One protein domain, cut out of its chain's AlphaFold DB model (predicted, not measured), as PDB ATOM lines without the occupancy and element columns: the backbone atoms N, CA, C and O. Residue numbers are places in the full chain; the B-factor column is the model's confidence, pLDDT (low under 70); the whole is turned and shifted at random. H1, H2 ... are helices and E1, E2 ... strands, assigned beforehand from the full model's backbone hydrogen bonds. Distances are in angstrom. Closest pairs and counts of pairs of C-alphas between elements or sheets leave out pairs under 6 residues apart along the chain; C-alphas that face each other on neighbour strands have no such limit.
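Overview. This is residues 3 to 112 of the 127 residues of the protein "GHMP_kinases_C domain-containing protein" of Chloroflexi bacterium (UniProt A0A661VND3). Six short helices are set round a core of loops in a flat, open arrangement, with H1, H3 and H4 towards one end, H6 at the other, and H5 along a side between H4 and H6. Residues 73 to 92, with no named element, run through the body, and H2 sits off to one side in the wide loop of residues 19 to 50, apart from the other helices. The printed part has 110 residues with six named helices and one named strand, in the order H1, H2, H3, H4, H5, H6, E1; the class is mostly helix, but under half of the residues are in named elements. By its radius of gyration of the C-alphas, 14.9 A, the whole is compact, and the C-alphas span 41 by 36 by 18 A.

Along the chain. H2 and H6 are the longest helices by residues. H2 is residues 29 to 39, 15.6 A from C-alpha 29 at (66.146, 102.153, 116.034) to C-alpha 39. H6 is residues 93 to 103, 15.1 A long. H5, residues 63 to 72, measures 14.4 A, and H1, residues 12 to 18, measures 10.0 A from C-alpha 12 at (80.725, 91.550, 96.207). H3 is residues 51 to 54, 6.0 A, and H4 is residues 56 to 59, 5.2 A. E1, residues 109 to 111, is 6.8 A long and ends with C-alpha 111 at (60.312, 87.865, 89.873).

Arrangement. H2 is apart from H1, H3, H4, H5, H6 and E1. H6 and H5 are close but not clearly touching, with the closest C-alphas, those of Leu 103 and Phe 70, 7.2 A apart. Their lines stand at a steep tilt of 50 degrees, opposite ways. The closest C-alphas of H6 and E1 are those of Leu 103 and Val 110, 6.8 A apart. E1 pairs with no named strand, but its residues 109 to 110 pair antiparallel with residues 3 to 4. Residues 78 to 79 likewise pair antiparallel with residues 86 to 87. H5 and H4 only just touch, and only at the corner by their link, with 3 pairs of C-alphas within 8 A; the closest are those of Phe 63 and Ser 57, 5.8 A. H4 and H3 meet only through their link. H1 is close but not clearly touching to H3, where the closest C-alphas, Leu 16 and Phe 52, are 7.0 A apart. Every O i to N i+4 pair is within hydrogen-bond range in H1, H2, H5 and H6; H3 and H4 are too short for such a pair, and each has its 1 O i to N i+3 pair within range.

Size, cuts and confidence. The two C-alphas farthest apart, those of Pro 22 and Ala 94, are 41.5 A apart. The printed part has no cut. The links from H2 to H3 and from H5 to H6 are long. The mean pLDDT of the printed part is 94.2, and no printed residue is under 70.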
ATOM      1  N   LEU A   3      63.598  92.603  91.595       97.56
ATOM      2  CA  LEU A   3      64.353  92.939  90.387       97.56
ATOM      3  C   LEU A   3      65.825  92.662  90.675       97.56
ATOM      4  O   LEU A   3      66.386  93.196  91.629       97.56
ATOM      5  N   LEU A   4      66.444  91.824  89.854       97.12
ATOM      6  CA  LEU A   4      67.871  91.556  89.859       97.12
ATOM      7  C   LEU A   4      68.512  92.296  88.679       97.12
ATOM      8  O   LEU A   4      68.386  91.846  87.536       97.12
ATOM      9  N   PRO A   5      69.201  93.418  88.935       96.81
ATOM     10  CA  PRO A   5      70.047  94.053  87.940       96.81
ATOM     11  C   PRO A   5      71.179  93.104  87.506       96.81
ATOM     12  O   PRO A   5      71.756  92.431  88.366       96.81
ATOM     13  N   PRO A   6      71.563  93.076  86.220       96.38
ATOM     14  CA  PRO A   6      72.722  92.346  85.708       96.38
ATOM     15  C   PRO A   6      74.040  93.067  86.046       96.38
ATOM     16  O   PRO A   6      74.898  93.261  85.192       96.38
ATOM     17  N   LEU A   7      74.188  93.500  87.299       95.38
ATOM     18  CA  LEU A   7      75.367  94.197  87.801       95.38
ATOM     19  C   LEU A   7      76.229  93.207  88.579       95.38
ATOM     20  O   LEU A   7      75.778  92.602  89.552       95.38
ATOM     21  N   VAL A   8      77.475  93.035  88.148       93.19
ATOM     22  CA  VAL A   8      78.423  92.100  88.759       93.19
ATOM     23  C   VAL A   8      79.650  92.870  89.204       93.19
ATOM     24  O   VAL A   8      80.182  93.688  88.458       93.19
ATOM     25  N   ILE A   9      80.104  92.583  90.421       93.44
ATOM     26  CA  ILE A   9      81.367  93.083  90.956       93.44
ATOM     27  C   ILE A   9      82.148  91.917  91.583       93.44
ATOM     28  O   ILE A   9      81.525  91.002  92.140       93.44
ATOM     29  N   PRO A  10      83.491  91.936  91.532       92.31
ATOM     30  CA  PRO A  10      84.321  90.963  92.233       92.31
ATOM     31  C   PRO A  10      84.111  91.022  93.750       92.31
ATOM     32  O   PRO A  10      83.902  92.099  94.315       92.31
ATOM     33  N   GLU A  11      84.158  89.857  94.403       94.19
ATOM     34  CA  GLU A  11      84.104  89.719  95.870       94.19
ATOM     35  C   GLU A  11      82.994  90.543  96.547       94.19
ATOM     36  O   GLU A  11      83.157  91.072  97.644       94.19
ATOM     37  N   LYS A  12      81.842  90.653  95.881       94.25
ATOM     38  CA  LYS A  12      80.725  91.550  96.207       94.25
ATOM     39  C   LYS A  12      80.487  91.788  97.696       94.25
ATOM     40  O   LYS A  12      80.414  92.930  98.137       94.25
ATOM     41  N   THR A  13      80.324  90.715  98.463       92.75
ATOM     42  CA  THR A  13      80.030  90.816  99.891       92.75
ATOM     43  C   THR A  13      81.193  91.474 100.634       92.75
ATOM     44  O   THR A  13      80.972  92.471 101.312       92.75
ATOM     45  N   HIS A  14      82.426  91.001 100.443       96.31
ATOM     46  CA  HIS A  14      83.625  91.604 101.032       96.31
ATOM     47  C   HIS A  14      83.780  93.082 100.631       96.31
ATOM     48  O   HIS A  14      83.946  93.939 101.500       96.31
ATOM     49  N   THR A  15      83.609  93.400  99.344       96.12
ATOM     50  CA  THR A  15      83.655  94.775  98.826       96.12
ATOM     51  C   THR A  15      82.623  95.684  99.500       96.12
ATOM     52  O   THR A  15      82.948  96.802  99.881       96.12
ATOM     53  N   LEU A  16      81.383  95.225  99.694       96.00
ATOM     54  CA  LEU A  16      80.339  96.035 100.333       96.00
ATOM     55  C   LEU A  16      80.612  96.260 101.824       96.00
ATOM     56  O   LEU A  16      80.428  97.372 102.320       96.00
ATOM     57  N   TYR A  17      81.068  95.228 102.537       96.81
ATOM     58  CA  TYR A  17      81.417  95.346 103.955       96.81
ATOM     59  C   TYR A  17      82.620  96.271 104.178       96.81
ATOM     60  O   TYR A  17      82.589  97.065 105.118       96.81
ATOM     61  N   SER A  18      83.636  96.242 103.308       96.19
ATOM     62  CA  SER A  18      84.830  97.094 103.444       96.19
ATOM     63  C   SER A  18      84.553  98.590 103.238       96.19
ATOM     64  O   SER A  18      85.345  99.427 103.669       96.19
ATOM     65  N   ARG A  19      83.417  98.954 102.623       96.38
ATOM     66  CA  ARG A  19      82.975 100.353 102.468       96.38
ATOM     67  C   ARG A  19      82.161 100.885 103.645       96.38
ATOM     68  O   ARG A  19      81.877 102.084 103.695       96.38
ATOM     69  N   LEU A  20      81.779 100.036 104.600       97.00
ATOM     70  CA  LEU A  20      81.062 100.488 105.786       97.00
ATOM     71  C   LEU A  20      82.000 101.215 106.755       97.00
ATOM     72  O   LEU A  20      83.116 100.779 107.017       97.00
ATOM     73  N   LYS A  21      81.518 102.325 107.316       97.19
ATOM     74  CA  LYS A  21      82.221 103.133 108.318       97.19
ATOM     75  C   LYS A  21      81.437 103.110 109.631       97.19
ATOM     76  O   LYS A  21      80.217 102.940 109.585       97.19
ATOM     77  N   PRO A  22      82.076 103.367 110.789       96.94
ATOM     78  CA  PRO A  22      81.372 103.455 112.071       96.94
ATOM     79  C   PRO A  22      80.180 104.424 112.063       96.94
ATOM     80  O   PRO A  22      79.174 104.170 112.718       96.94
ATOM     81  N   SER A  23      80.251 105.494 111.264       96.56
ATOM     82  CA  SER A  23      79.161 106.459 111.069       96.56
ATOM     83  C   SER A  23      77.905 105.879 110.405       96.56
ATOM     84  O   SER A  23      76.848 106.496 110.483       96.56
ATOM     85  N   HIS A  24      77.989 104.716 109.754       96.44
ATOM     86  CA  HIS A  24      76.838 104.034 109.154       96.44
ATOM     87  C   HIS A  24      76.081 103.158 110.164       96.44
ATOM     88  O   HIS A  24      74.961 102.719 109.888       96.44
ATOM     89  N   TYR A  25      76.677 102.863 111.323       95.06
ATOM     90  CA  TYR A  25      76.039 102.032 112.333       95.06
ATOM     91  C   TYR A  25      74.960 102.808 113.079       95.06
ATOM     92  O   TYR A  25      75.116 103.966 113.460       95.06
ATOM     93  N   THR A  26      73.837 102.136 113.297       95.38
ATOM     94  CA  THR A  26      72.670 102.707 113.971       95.38
ATOM     95  C   THR A  26      72.558 102.127 115.376       95.38
ATOM     96  O   THR A  26      73.144 101.090 115.683       95.38
ATOM     97  N   ARG A  27      71.753 102.745 116.243       96.06
ATOM     98  CA  ARG A  27      71.479 102.237 117.601       96.06
ATOM     99  C   ARG A  27      70.368 101.174 117.610       96.06
ATOM    100  O   ARG A  27      69.725 100.942 118.635       96.06
ATOM    101  N   GLY A  28      70.090 100.572 116.452       95.00
ATOM    102  CA  GLY A  28      69.027  99.590 116.258       95.00
ATOM    103  C   GLY A  28      67.617 100.186 116.203       95.00
ATOM    104  O   GLY A  28      66.646  99.435 116.293       95.00
ATOM    105  N   GLN A  29      67.465 101.509 116.062       94.81
ATOM    106  CA  GLN A  29      66.146 102.153 116.034       94.81
ATOM    107  C   GLN A  29      65.256 101.635 114.892       94.81
ATOM    108  O   GLN A  29      64.068 101.405 115.104       94.81
ATOM    109  N   PHE A  30      65.832 101.351 113.720       94.00
ATOM    110  CA  PHE A  30      65.088 100.820 112.575       94.00
ATOM    111  C   PHE A  30      64.613  99.383 112.804       94.00
ATOM    112  O   PHE A  30      63.475  99.050 112.487       94.00
ATOM    113  N   THR A  31      65.439  98.540 113.428       93.81
ATOM    114  CA  THR A  31      65.053  97.174 113.806       93.81
ATOM    115  C   THR A  31      63.920  97.180 114.829       93.81
ATOM    116  O   THR A  31      62.977  96.401 114.709       93.81
ATOM    117  N   LYS A  32      63.978  98.080 115.821       94.62
ATOM    118  CA  LYS A  32      62.904  98.245 116.814       94.62
ATOM    119  C   LYS A  32      61.593  98.684 116.153       94.62
ATOM    120  O   LYS A  32      60.555  98.099 116.450       94.62
ATOM    121  N   ALA A  33      61.649  99.640 115.224       93.19
ATOM    122  CA  ALA A  33      60.483 100.079 114.457       93.19
ATOM    123  C   ALA A  33      59.900  98.950 113.587       93.19
ATOM    124  O   ALA A  33      58.693  98.722 113.607       93.19
ATOM    125  N   LEU A  34      60.753  98.187 112.891       92.62
ATOM    126  CA  LEU A  34      60.323  97.045 112.081       92.62
ATOM    127  C   LEU A  34      59.648  95.962 112.927       92.62
ATOM    128  O   LEU A  34      58.589  95.468 112.547       92.62
ATOM    129  N   LYS A  35      60.219  95.626 114.091       93.12
ATOM    130  CA  LYS A  35      59.599  94.696 115.045       93.12
ATOM    131  C   LYS A  35      58.196  95.168 115.429       93.12
ATOM    132  O   LYS A  35      57.263  94.373 115.377       93.12
ATOM    133  N   GLN A  36      58.046  96.439 115.797       93.25
ATOM    134  CA  GLN A  36      56.753  96.979 116.207       93.25
ATOM    135  C   GLN A  36      55.727  96.913 115.069       93.25
ATOM    136  O   GLN A  36      54.617  96.431 115.268       93.25
ATOM    137  N   ALA A  37      56.108  97.294 113.850       91.31
ATOM    138  CA  ALA A  37      55.202  97.214 112.709       91.31
ATOM    139  C   ALA A  37      54.858  95.775 112.307       91.31
ATOM    140  O   ALA A  37      53.754  95.536 111.830       91.31
ATOM    141  N   LEU A  38      55.758  94.805 112.496       89.19
ATOM    142  CA  LEU A  38      55.431  93.387 112.315       89.19
ATOM    143  C   LEU A  38      54.361  92.935 113.315       89.19
ATOM    144  O   LEU A  38      53.397  92.297 112.905       89.19
ATOM    145  N   LEU A  39      54.496  93.315 114.590       89.88
ATOM    146  CA  LEU A  39      53.507  93.007 115.633       89.88
ATOM    147  C   LEU A  39      52.147  93.665 115.363       89.88
ATOM    148  O   LEU A  39      51.112  93.073 115.647       89.88
ATOM    149  N   GLU A  40      52.142  94.862 114.778       91.38
ATOM    150  CA  GLU A  40      50.921  95.591 114.411       91.38
ATOM    151  C   GLU A  40      50.345  95.200 113.038       91.38
ATOM    152  O   GLU A  40      49.334  95.761 112.619       91.38
ATOM    153  N   GLY A  41      50.988  94.292 112.294       86.69
ATOM    154  CA  GLY A  41      50.573  93.938 110.930       86.69
ATOM    155  C   GLY A  41      50.785  95.051 109.888       86.69
ATOM    156  O   GLY A  41      50.218  94.997 108.798       86.69
ATOM    157  N   LYS A  42      51.617  96.053 110.192       88.06
ATOM    158  CA  LYS A  42      51.916  97.232 109.354       88.06
ATOM    159  C   LYS A  42      53.285  97.188 108.674       88.06
ATOM    160  O   LYS A  42      53.684  98.152 108.030       88.06
ATOM    161  N   ALA A  43      54.031  96.088 108.788       82.75
ATOM    162  CA  ALA A  43      55.408  95.996 108.281       82.75
ATOM    163  C   ALA A  43      55.560  96.337 106.790       82.75
ATOM    164  O   ALA A  43      56.604  96.817 106.366       82.75
ATOM    165  N   ILE A  44      54.508  96.127 106.001       82.00
ATOM    166  CA  ILE A  44      54.482  96.436 104.572       82.00
ATOM    167  C   ILE A  44      54.534  97.932 104.247       82.00
ATOM    168  O   ILE A  44      54.873  98.321 103.133       82.00
ATOM    169  N   GLU A  45      54.169  98.770 105.213       78.50
ATOM    170  CA  GLU A  45      54.170 100.224 105.083       78.50
ATOM    171  C   GLU A  45      55.544 100.813 105.413       78.50
ATOM    172  O   GLU A  45      55.833 101.942 105.014       78.50
ATOM    173  N   LEU A  46      56.398 100.041 106.093       80.06
ATOM    174  CA  LEU A  46      57.732 100.469 106.469       80.06
ATOM    175  C   LEU A  46      58.747 100.274 105.347       80.06
ATOM    176  O   LEU A  46      58.812  99.246 104.668       80.06
ATOM    177  N   GLU A  47      59.626 101.260 105.240       83.44
ATOM    178  CA  GLU A  47      60.889 101.101 104.543       83.44
ATOM    179  C   GLU A  47      61.855 100.312 105.431       83.44
ATOM    180  O   GLU A  47      62.169 100.724 106.552       83.44
ATOM    181  N   VAL A  48      62.302  99.142 104.963       87.12
ATOM    182  CA  VAL A  48      63.280  98.347 105.708       87.12
ATOM    183  C   VAL A  48      64.648  98.984 105.538       87.12
ATOM    184  O   VAL A  48      65.186  99.078 104.434       87.12
ATOM    185  N   TRP A  49      65.233  99.386 106.661       92.31
ATOM    186  CA  TRP A  49      66.593  99.897 106.678       92.31
ATOM    187  C   TRP A  49      67.595  98.805 106.308       92.31
ATOM    188  O   TRP A  49      67.657  97.753 106.947       92.31
ATOM    189  N   ASN A  50      68.438  99.101 105.326       95.69
ATOM    190  CA  ASN A  50      69.588  98.289 104.964       95.69
ATOM    191  C   ASN A  50      70.803  99.205 104.843       95.69
ATOM    192  O   ASN A  50      70.831 100.071 103.980       95.69
ATOM    193  N   VAL A  51      71.824  98.996 105.676       96.69
ATOM    194  CA  VAL A  51      73.017  99.858 105.714       96.69
ATOM    195  C   VAL A  51      73.740  99.952 104.363       96.69
ATOM    196  O   VAL A  51      74.348 100.974 104.058       96.69
ATOM    197  N   PHE A  52      73.649  98.915 103.525       97.06
ATOM    198  CA  PHE A  52      74.289  98.903 102.213       97.06
ATOM    199  C   PHE A  52      73.630  99.849 101.204       97.06
ATOM    200  O   PHE A  52      74.271 100.183 100.212       97.06
ATOM    201  N   SER A  53      72.406 100.337 101.457       94.38
ATOM    202  CA  SER A  53      71.778 101.360 100.606       94.38
ATOM    203  C   SER A  53      72.572 102.668 100.575       94.38
ATOM    204  O   SER A  53      72.477 103.411  99.604       94.38
ATOM    205  N   LEU A  54      73.393 102.923 101.602       95.25
ATOM    206  CA  LEU A  54      74.250 104.103 101.703       95.25
ATOM    207  C   LEU A  54      75.473 104.051 100.779       95.25
ATOM    208  O   LEU A  54      76.088 105.080 100.537       95.25
ATOM    209  N   VAL A  55      75.856 102.861 100.305       95.94
ATOM    210  CA  VAL A  55      77.107 102.650  99.549       95.94
ATOM    211  C   VAL A  55      76.895 101.924  98.219       95.94
ATOM    212  O   VAL A  55      77.791 101.907  97.382       95.94
ATOM    213  N   SER A  56      75.724 101.321  97.992       93.94
ATOM    214  CA  SER A  56      75.450 100.503  96.803       93.94
ATOM    215  C   SER A  56      75.614 101.278  95.498       93.94
ATOM    216  O   SER A  56      76.159 100.746  94.539       93.94
ATOM    217  N   SER A  57      75.181 102.533  95.488       92.12
ATOM    218  CA  SER A  57      75.268 103.449  94.350       92.12
ATOM    219  C   SER A  57      76.698 103.684  93.859       92.12
ATOM    220  O   SER A  57      76.994 103.595  92.673       92.12
ATOM    221  N   GLU A  58      77.625 103.881  94.793       92.88
ATOM    222  CA  GLU A  58      79.038 104.098  94.469       92.88
ATOM    223  C   GLU A  58      79.739 102.820  93.988       92.88
ATOM    224  O   GLU A  58      80.758 102.885  93.303       92.88
ATOM    225  N   ILE A  59      79.227 101.650  94.378       93.75
ATOM    226  CA  ILE A  59      79.887 100.360  94.146       93.75
ATOM    227  C   ILE A  59      79.349  99.648  92.904       93.75
ATOM    228  O   ILE A  59      80.098  98.927  92.247       93.75
ATOM    229  N   TYR A  60      78.068  99.819  92.584       93.50
ATOM    230  CA  TYR A  60      77.427  99.210  91.425       93.50
ATOM    231  C   TYR A  60      77.165 100.284  90.357       93.50
ATOM    232  O   TYR A  60      76.146 100.972  90.428       93.50
ATOM    233  N   PRO A  61      78.027 100.422  89.331       91.00
ATOM    234  CA  PRO A  61      77.800 101.384  88.261       91.00
ATOM    235  C   PRO A  61      76.426 101.201  87.603       91.00
ATOM    236  O   PRO A  61      76.084 100.109  87.149       91.00
ATOM    237  N   GLY A  62      75.636 102.275  87.547       93.38
ATOM    238  CA  GLY A  62      74.306 102.272  86.930       93.38
ATOM    239  C   GLY A  62      73.194 101.688  87.804       93.38
ATOM    240  O   GLY A  62      72.086 101.471  87.311       93.38
ATOM    241  N   PHE A  63      73.445 101.439  89.089       95.88
ATOM    242  CA  PHE A  63      72.444 100.914  90.017       95.88
ATOM    243  C   PHE A  63      71.251 101.855  90.229       95.88
ATOM    244  O   PHE A  63      70.110 101.398  90.319       95.88
ATOM    245  N   GLU A  64      71.480 103.167  90.213       95.94
ATOM    246  CA  GLU A  64      70.457 104.207  90.368       95.94
ATOM    247  C   GLU A  64      69.380 104.092  89.294       95.94
ATOM    248  O   GLU A  64      68.198 104.269  89.583       95.94
ATOM    249  N   ARG A  65      69.769 103.735  88.062       96.44
ATOM    250  CA  ARG A  65      68.829 103.516  86.955       96.44
ATOM    251  C   ARG A  65      67.827 102.417  87.299       96.44
ATOM    252  O   ARG A  65      66.643 102.548  86.992       96.44
ATOM    253  N   TYR A  66      68.283 101.336  87.928       97.06
ATOM    254  CA  TYR A  66      67.406 100.241  88.335       97.06
ATOM    255  C   TYR A  66      66.521 100.641  89.511       97.06
ATOM    256  O   TYR A  66      65.339 100.303  89.503       97.06
ATOM    257  N   GLN A  67      67.045 101.407  90.476       96.00
ATOM    258  CA  GLN A  67      66.214 101.973  91.542       96.00
ATOM    259  C   GLN A  67      65.113 102.870  90.965       96.00
ATOM    260  O   GLN A  67      63.953 102.727  91.342       96.00
ATOM    261  N   GLU A  68      65.449 103.743  90.017       96.88
ATOM    262  CA  GLU A  68      64.499 104.663  89.392       96.88
ATOM    263  C   GLU A  68      63.461 103.942  88.529       96.88
ATOM    264  O   GLU A  68      62.273 104.246  88.607       96.88
ATOM    265  N   THR A  69      63.879 102.916  87.785       96.12
ATOM    266  CA  THR A  69      62.963 102.053  87.023       96.12
ATOM    267  C   THR A  69      61.953 101.382  87.956       96.12
ATOM    268  O   THR A  69      60.761 101.322  87.661       96.12
ATOM    269  N   PHE A  70      62.414 100.932  89.125       94.19
ATOM    270  CA  PHE A  70      61.562 100.344  90.151       94.19
ATOM    271  C   PHE A  70      60.575 101.365  90.741       94.19
ATOM    272  O   PHE A  70      59.389 101.056  90.864       94.19
ATOM    273  N   ARG A  71      61.031 102.592  91.045       95.88
ATOM    274  CA  ARG A  71      60.164 103.689  91.524       95.88
ATOM    275  C   ARG A  71      59.104 104.060  90.496       95.88
ATOM    276  O   ARG A  71      57.922 104.078  90.823       95.88
ATOM    277  N   THR A  72      59.516 104.285  89.250       97.00
ATOM    278  CA  THR A  72      58.626 104.668  88.143       97.00
ATOM    279  C   THR A  72      57.570 103.597  87.862       97.00
ATOM    280  O   THR A  72      56.436 103.916  87.509       97.00
ATOM    281  N   ALA A  73      57.884 102.316  88.086       96.19
ATOM    282  CA  ALA A  73      56.906 101.237  87.967       96.19
ATOM    283  C   ALA A  73      55.816 101.256  89.060       96.19
ATOM    284  O   ALA A  73      54.822 100.543  88.923       96.19
ATOM    285  N   GLY A  74      55.964 102.070  90.113       94.62
ATOM    286  CA  GLY A  74      55.049 102.153  91.256       94.62
ATOM    287  C   GLY A  74      55.492 101.328  92.468       94.62
ATOM    288  O   GLY A  74      54.687 101.067  93.360       94.62
ATOM    289  N   ALA A  75      56.753 100.886  92.511       94.12
ATOM    290  CA  ALA A  75      57.313 100.125  93.623       94.12
ATOM    291  C   ALA A  75      58.173 100.999  94.547       94.12
ATOM    292  O   ALA A  75      58.705 102.030  94.143       94.12
ATOM    293  N   LYS A  76      58.382 100.546  95.788       94.06
ATOM    294  CA  LYS A  76      59.345 101.156  96.716       94.06
ATOM    295  C   LYS A  76      60.616 100.300  96.751       94.06
ATOM    296  O   LYS A  76      60.600  99.266  97.417       94.06
ATOM    297  N   PRO A  77      61.690 100.651  96.016       94.38
ATOM    298  CA  PRO A  77      62.887  99.817  95.951       94.38
ATOM    299  C   PRO A  77      63.589  99.744  97.302       94.38
ATOM    300  O   PRO A  77      64.021 100.755  97.844       94.38
ATOM    301  N   GLN A  78      63.766  98.526  97.799       95.19
ATOM    302  CA  GLN A  78      64.574  98.214  98.969       95.19
ATOM    303  C   GLN A  78      65.674  97.234  98.566       95.19
ATOM    304  O   GLN A  78      65.458  96.349  97.740       95.19
ATOM    305  N   LEU A  79      66.869  97.386  99.128       96.00
ATOM    306  CA  LEU A  79      68.000  96.519  98.808       96.00
ATOM    307  C   LEU A  79      67.899  95.196  99.578       96.00
ATOM    308  O   LEU A  79      67.763  95.200 100.803       96.00
ATOM    309  N   ALA A  80      68.039  94.067  98.885       95.31
ATOM    310  CA  ALA A  80      68.146  92.754  99.515       95.31
ATOM    311  C   ALA A  80      69.614  92.422  99.837       95.31
ATOM    312  O   ALA A  80      70.452  92.293  98.940       95.31
ATOM    313  N   GLY A  81      69.933  92.265 101.127       94.50
ATOM    314  CA  GLY A  81      71.294  91.962 101.587       94.50
ATOM    315  C   GLY A  81      72.314  92.992 101.091       94.50
ATOM    316  O   GLY A  81      72.040  94.187 101.082       94.50
ATOM    317  N   SER A  82      73.482  92.542 100.632       95.56
ATOM    318  CA  SER A  82      74.502  93.426 100.048       95.56
ATOM    319  C   SER A  82      74.239  93.791  98.572       95.56
ATOM    320  O   SER A  82      75.115  94.348  97.913       95.56
ATOM    321  N   GLY A  83      73.069  93.451  98.016       94.56
ATOM    322  CA  GLY A  83      72.709  93.746  96.628       94.56
ATOM    323  C   GLY A  83      73.244  92.760  95.577       94.56
ATOM    324  O   GLY A  83      73.763  91.692  95.929       94.56
ATOM    325  N   PRO A  84      73.080  93.082  94.276       96.31
ATOM    326  CA  PRO A  84      72.373  94.260  93.746       96.31
ATOM    327  C   PRO A  84      70.846  94.073  93.665       96.31
ATOM    328  O   PRO A  84      70.150  94.905  93.099       96.31
ATOM    329  N   MET A  85      70.296  92.973  94.183       97.00
ATOM    330  CA  MET A  85      68.858  92.709  94.099       97.00
ATOM    331  C   MET A  85      68.035  93.768  94.847       97.00
ATOM    332  O   MET A  85      68.312  94.087  96.006       97.00
ATOM    333  N   LEU A  86      66.989  94.258  94.184       97.12
ATOM    334  CA  LEU A  86      65.967  95.140  94.730       97.12
ATOM    335  C   LEU A  86      64.679  94.360  94.992       97.12
ATOM    336  O   LEU A  86      64.325  93.456  94.235       97.12
ATOM    337  N   PHE A  87      63.947  94.742  96.033       96.50
ATOM    338  CA  PHE A  87      62.624  94.214  96.325       96.50
ATOM    339  C   PHE A  87      61.638  95.312  96.728       96.50
ATOM    340  O   PHE A  87      62.028  96.393  97.154       96.50
ATOM    341  N   SER A  88      60.346  95.022  96.585       95.38
ATOM    342  CA  SER A  88      59.249  95.797  97.183       95.38
ATOM    343  C   SER A  88      58.160  94.840  97.640       95.38
ATOM    344  O   SER A  88      57.903  93.808  96.999       95.38
ATOM    345  N   LEU A  89      57.522  95.199  98.749       93.75
ATOM    346  CA  LEU A  89      56.366  94.508  99.305       93.75
ATOM    347  C   LEU A  89      55.077  95.183  98.817       93.75
ATOM    348  O   LEU A  89      55.057  96.387  98.572       93.75
ATOM    349  N   PHE A  90      54.018  94.391  98.657       93.06
ATOM    350  CA  PHE A  90      52.697  94.828  98.198       93.06
ATOM    351  C   PHE A  90      51.614  94.144  99.029       93.06
ATOM    352  O   PHE A  90      51.749  92.957  99.334       93.06
ATOM    353  N   LYS A  91      50.583  94.897  99.433       90.38
ATOM    354  CA  LYS A  91      49.477  94.385 100.263       90.38
ATOM    355  C   LYS A  91      48.624  93.374  99.511       90.38
ATOM    356  O   LYS A  91      48.172  92.399 100.101       90.38
ATOM    357  N   ASP A  92      48.448  93.596  98.219       91.06
ATOM    358  CA  ASP A  92      47.635  92.777  97.341       91.06
ATOM    359  C   ASP A  92      48.424  92.322  96.106       91.06
ATOM    360  O   ASP A  92      49.369  92.963  95.635       91.06
ATOM    361  N   GLU A  93      48.032  91.160  95.589       94.12
ATOM    362  CA  GLU A  93      48.683  90.534  94.439       94.12
ATOM    363  C   GLU A  93      48.400  91.279  93.126       94.12
ATOM    364  O   GLU A  93      49.251  91.274  92.239       94.12
ATOM    365  N   ALA A  94      47.242  91.938  93.003       96.69
ATOM    366  CA  ALA A  94      46.850  92.660  91.796       96.69
ATOM    367  C   ALA A  94      47.812  93.822  91.507       96.69
ATOM    368  O   ALA A  94      48.446  93.843  90.452       96.69
ATOM    369  N   THR A  95      48.040  94.695  92.491       95.94
ATOM    370  CA  THR A  95      49.015  95.793  92.401       95.94
ATOM    371  C   THR A  95      50.417  95.259  92.113       95.94
ATOM    372  O   THR A  95      51.132  95.776  91.255       95.94
ATOM    373  N   ALA A  96      50.820  94.171  92.780       96.56
ATOM    374  CA  ALA A  96      52.127  93.565  92.545       96.56
ATOM    375  C   ALA A  96      52.290  93.058  91.098       96.56
ATOM    376  O   ALA A  96      53.385  93.150  90.540       96.56
ATOM    377  N   ARG A  97      51.222  92.532  90.486       97.69
ATOM    378  CA  ARG A  97      51.208  92.083  89.087       97.69
ATOM    379  C   ARG A  97      51.253  93.247  88.105       97.69
ATOM    380  O   ARG A  97      52.004  93.168  87.144       97.69
ATOM    381  N   GLU A  98      50.544  94.343  88.352       97.62
ATOM    382  CA  GLU A  98      50.647  95.537  87.499       97.62
ATOM    383  C   GLU A  98      52.078  96.085  87.457       97.62
ATOM    384  O   GLU A  98      52.614  96.396  86.392       97.62
ATOM    385  N   VAL A  99      52.728  96.150  88.621       97.69
ATOM    386  CA  VAL A  99      54.141  96.532  88.725       97.69
ATOM    387  C   VAL A  99      55.041  95.516  88.016       97.69
ATOM    388  O   VAL A  99      56.001  95.908  87.356       97.69
ATOM    389  N   PHE A 100      54.742  94.215  88.121       97.94
ATOM    390  CA  PHE A 100      55.500  93.157  87.442       97.94
ATOM    391  C   PHE A 100      55.542  93.383  85.933       97.94
ATOM    392  O   PHE A 100      56.618  93.369  85.340       97.94
ATOM    393  N   GLU A 101      54.377  93.625  85.329       97.81
ATOM    394  CA  GLU A 101      54.243  93.842  83.890       97.81
ATOM    395  C   GLU A 101      55.058  95.054  83.426       97.81
ATOM    396  O   GLU A 101      55.789  94.959  82.439       97.81
ATOM    397  N   LYS A 102      55.029  96.156  84.188       97.31
ATOM    398  CA  LYS A 102      55.839  97.355  83.909       97.31
ATOM    399  C   LYS A 102      57.346  97.083  83.977       97.31
ATOM    400  O   LYS A 102      58.115  97.717  83.259       97.31
ATOM    401  N   LEU A 103      57.780  96.147  84.824       96.88
ATOM    402  CA  LEU A 103      59.195  95.848  85.046       96.88
ATOM    403  C   LEU A 103      59.777  94.791  84.103       96.88
ATOM    404  O   LEU A 103      61.000  94.694  84.029       96.88
ATOM    405  N   LYS A 104      58.971  94.025  83.355       93.75
ATOM    406  CA  LYS A 104      59.466  92.931  82.488       93.75
ATOM    407  C   LYS A 104      60.605  93.343  81.550       93.75
ATOM    408  O   LYS A 104      61.512  92.555  81.310       93.75
ATOM    409  N   ASN A 105      60.583  94.587  81.075       91.50
ATOM    410  CA  ASN A 105      61.574  95.131  80.145       91.50
ATOM    411  C   ASN A 105      62.599  96.061  80.822       91.50
ATOM    412  O   ASN A 105      63.270  96.841  80.151       91.50
ATOM    413  N   ALA A 106      62.760  95.979  82.148       91.50
ATOM    414  CA  ALA A 106      63.673  96.824  82.924       91.50
ATOM    415  C   ALA A 106      65.172  96.546  82.672       91.50
ATOM    416  O   ALA A 106      66.027  97.205  83.262       91.50
ATOM    417  N   GLY A 107      65.518  95.576  81.816       93.56
ATOM    418  CA  GLY A 107      66.910  95.214  81.526       93.56
ATOM    419  C   GLY A 107      67.590  94.453  82.669       93.56
ATOM    420  O   GLY A 107      68.775  94.660  82.923       93.56
ATOM    421  N   GLY A 108      66.829  93.618  83.378       94.19
ATOM    422  CA  GLY A 108      67.273  92.703  84.431       94.19
ATOM    423  C   GLY A 108      66.239  91.594  84.638       94.19
ATOM    424  O   GLY A 108      65.229  91.552  83.936       94.19
ATOM    425  N   TRP A 109      66.468  90.698  85.598       97.06
ATOM    426  CA  TRP A 109      65.520  89.614  85.884       97.06
ATOM    427  C   TRP A 109      64.492  90.051  86.917       97.06
ATOM    428  O   TRP A 109      64.850  90.557  87.980       97.06
ATOM    429  N   VAL A 110      63.214  89.834  86.625       97.44
ATOM    430  CA  VAL A 110      62.109  90.236  87.499       97.44
ATOM    431  C   VAL A 110      61.364  89.005  87.975       97.44
ATOM    432  O   VAL A 110      61.038  88.125  87.182       97.44
ATOM    433  N   TYR A 111      61.055  88.963  89.268       97.06
ATOM    434  CA  TYR A 111      60.312  87.865  89.873       97.06
ATOM    435  C   TYR A 111      59.177  88.391  90.745       97.06
ATOM    436  O   TYR A 111      59.358  89.266  91.600       97.06
ATOM    437  N   LEU A 112      58.003  87.792  90.580       96.50
ATOM    438  CA  LEU A 112      56.916  87.929  91.534       96.50
ATOM    439  C   LEU A 112      57.025  86.794  92.556       96.50
ATOM    440  O   LEU A 112      56.996  85.619  92.205       96.50
TER     441      LEU A 112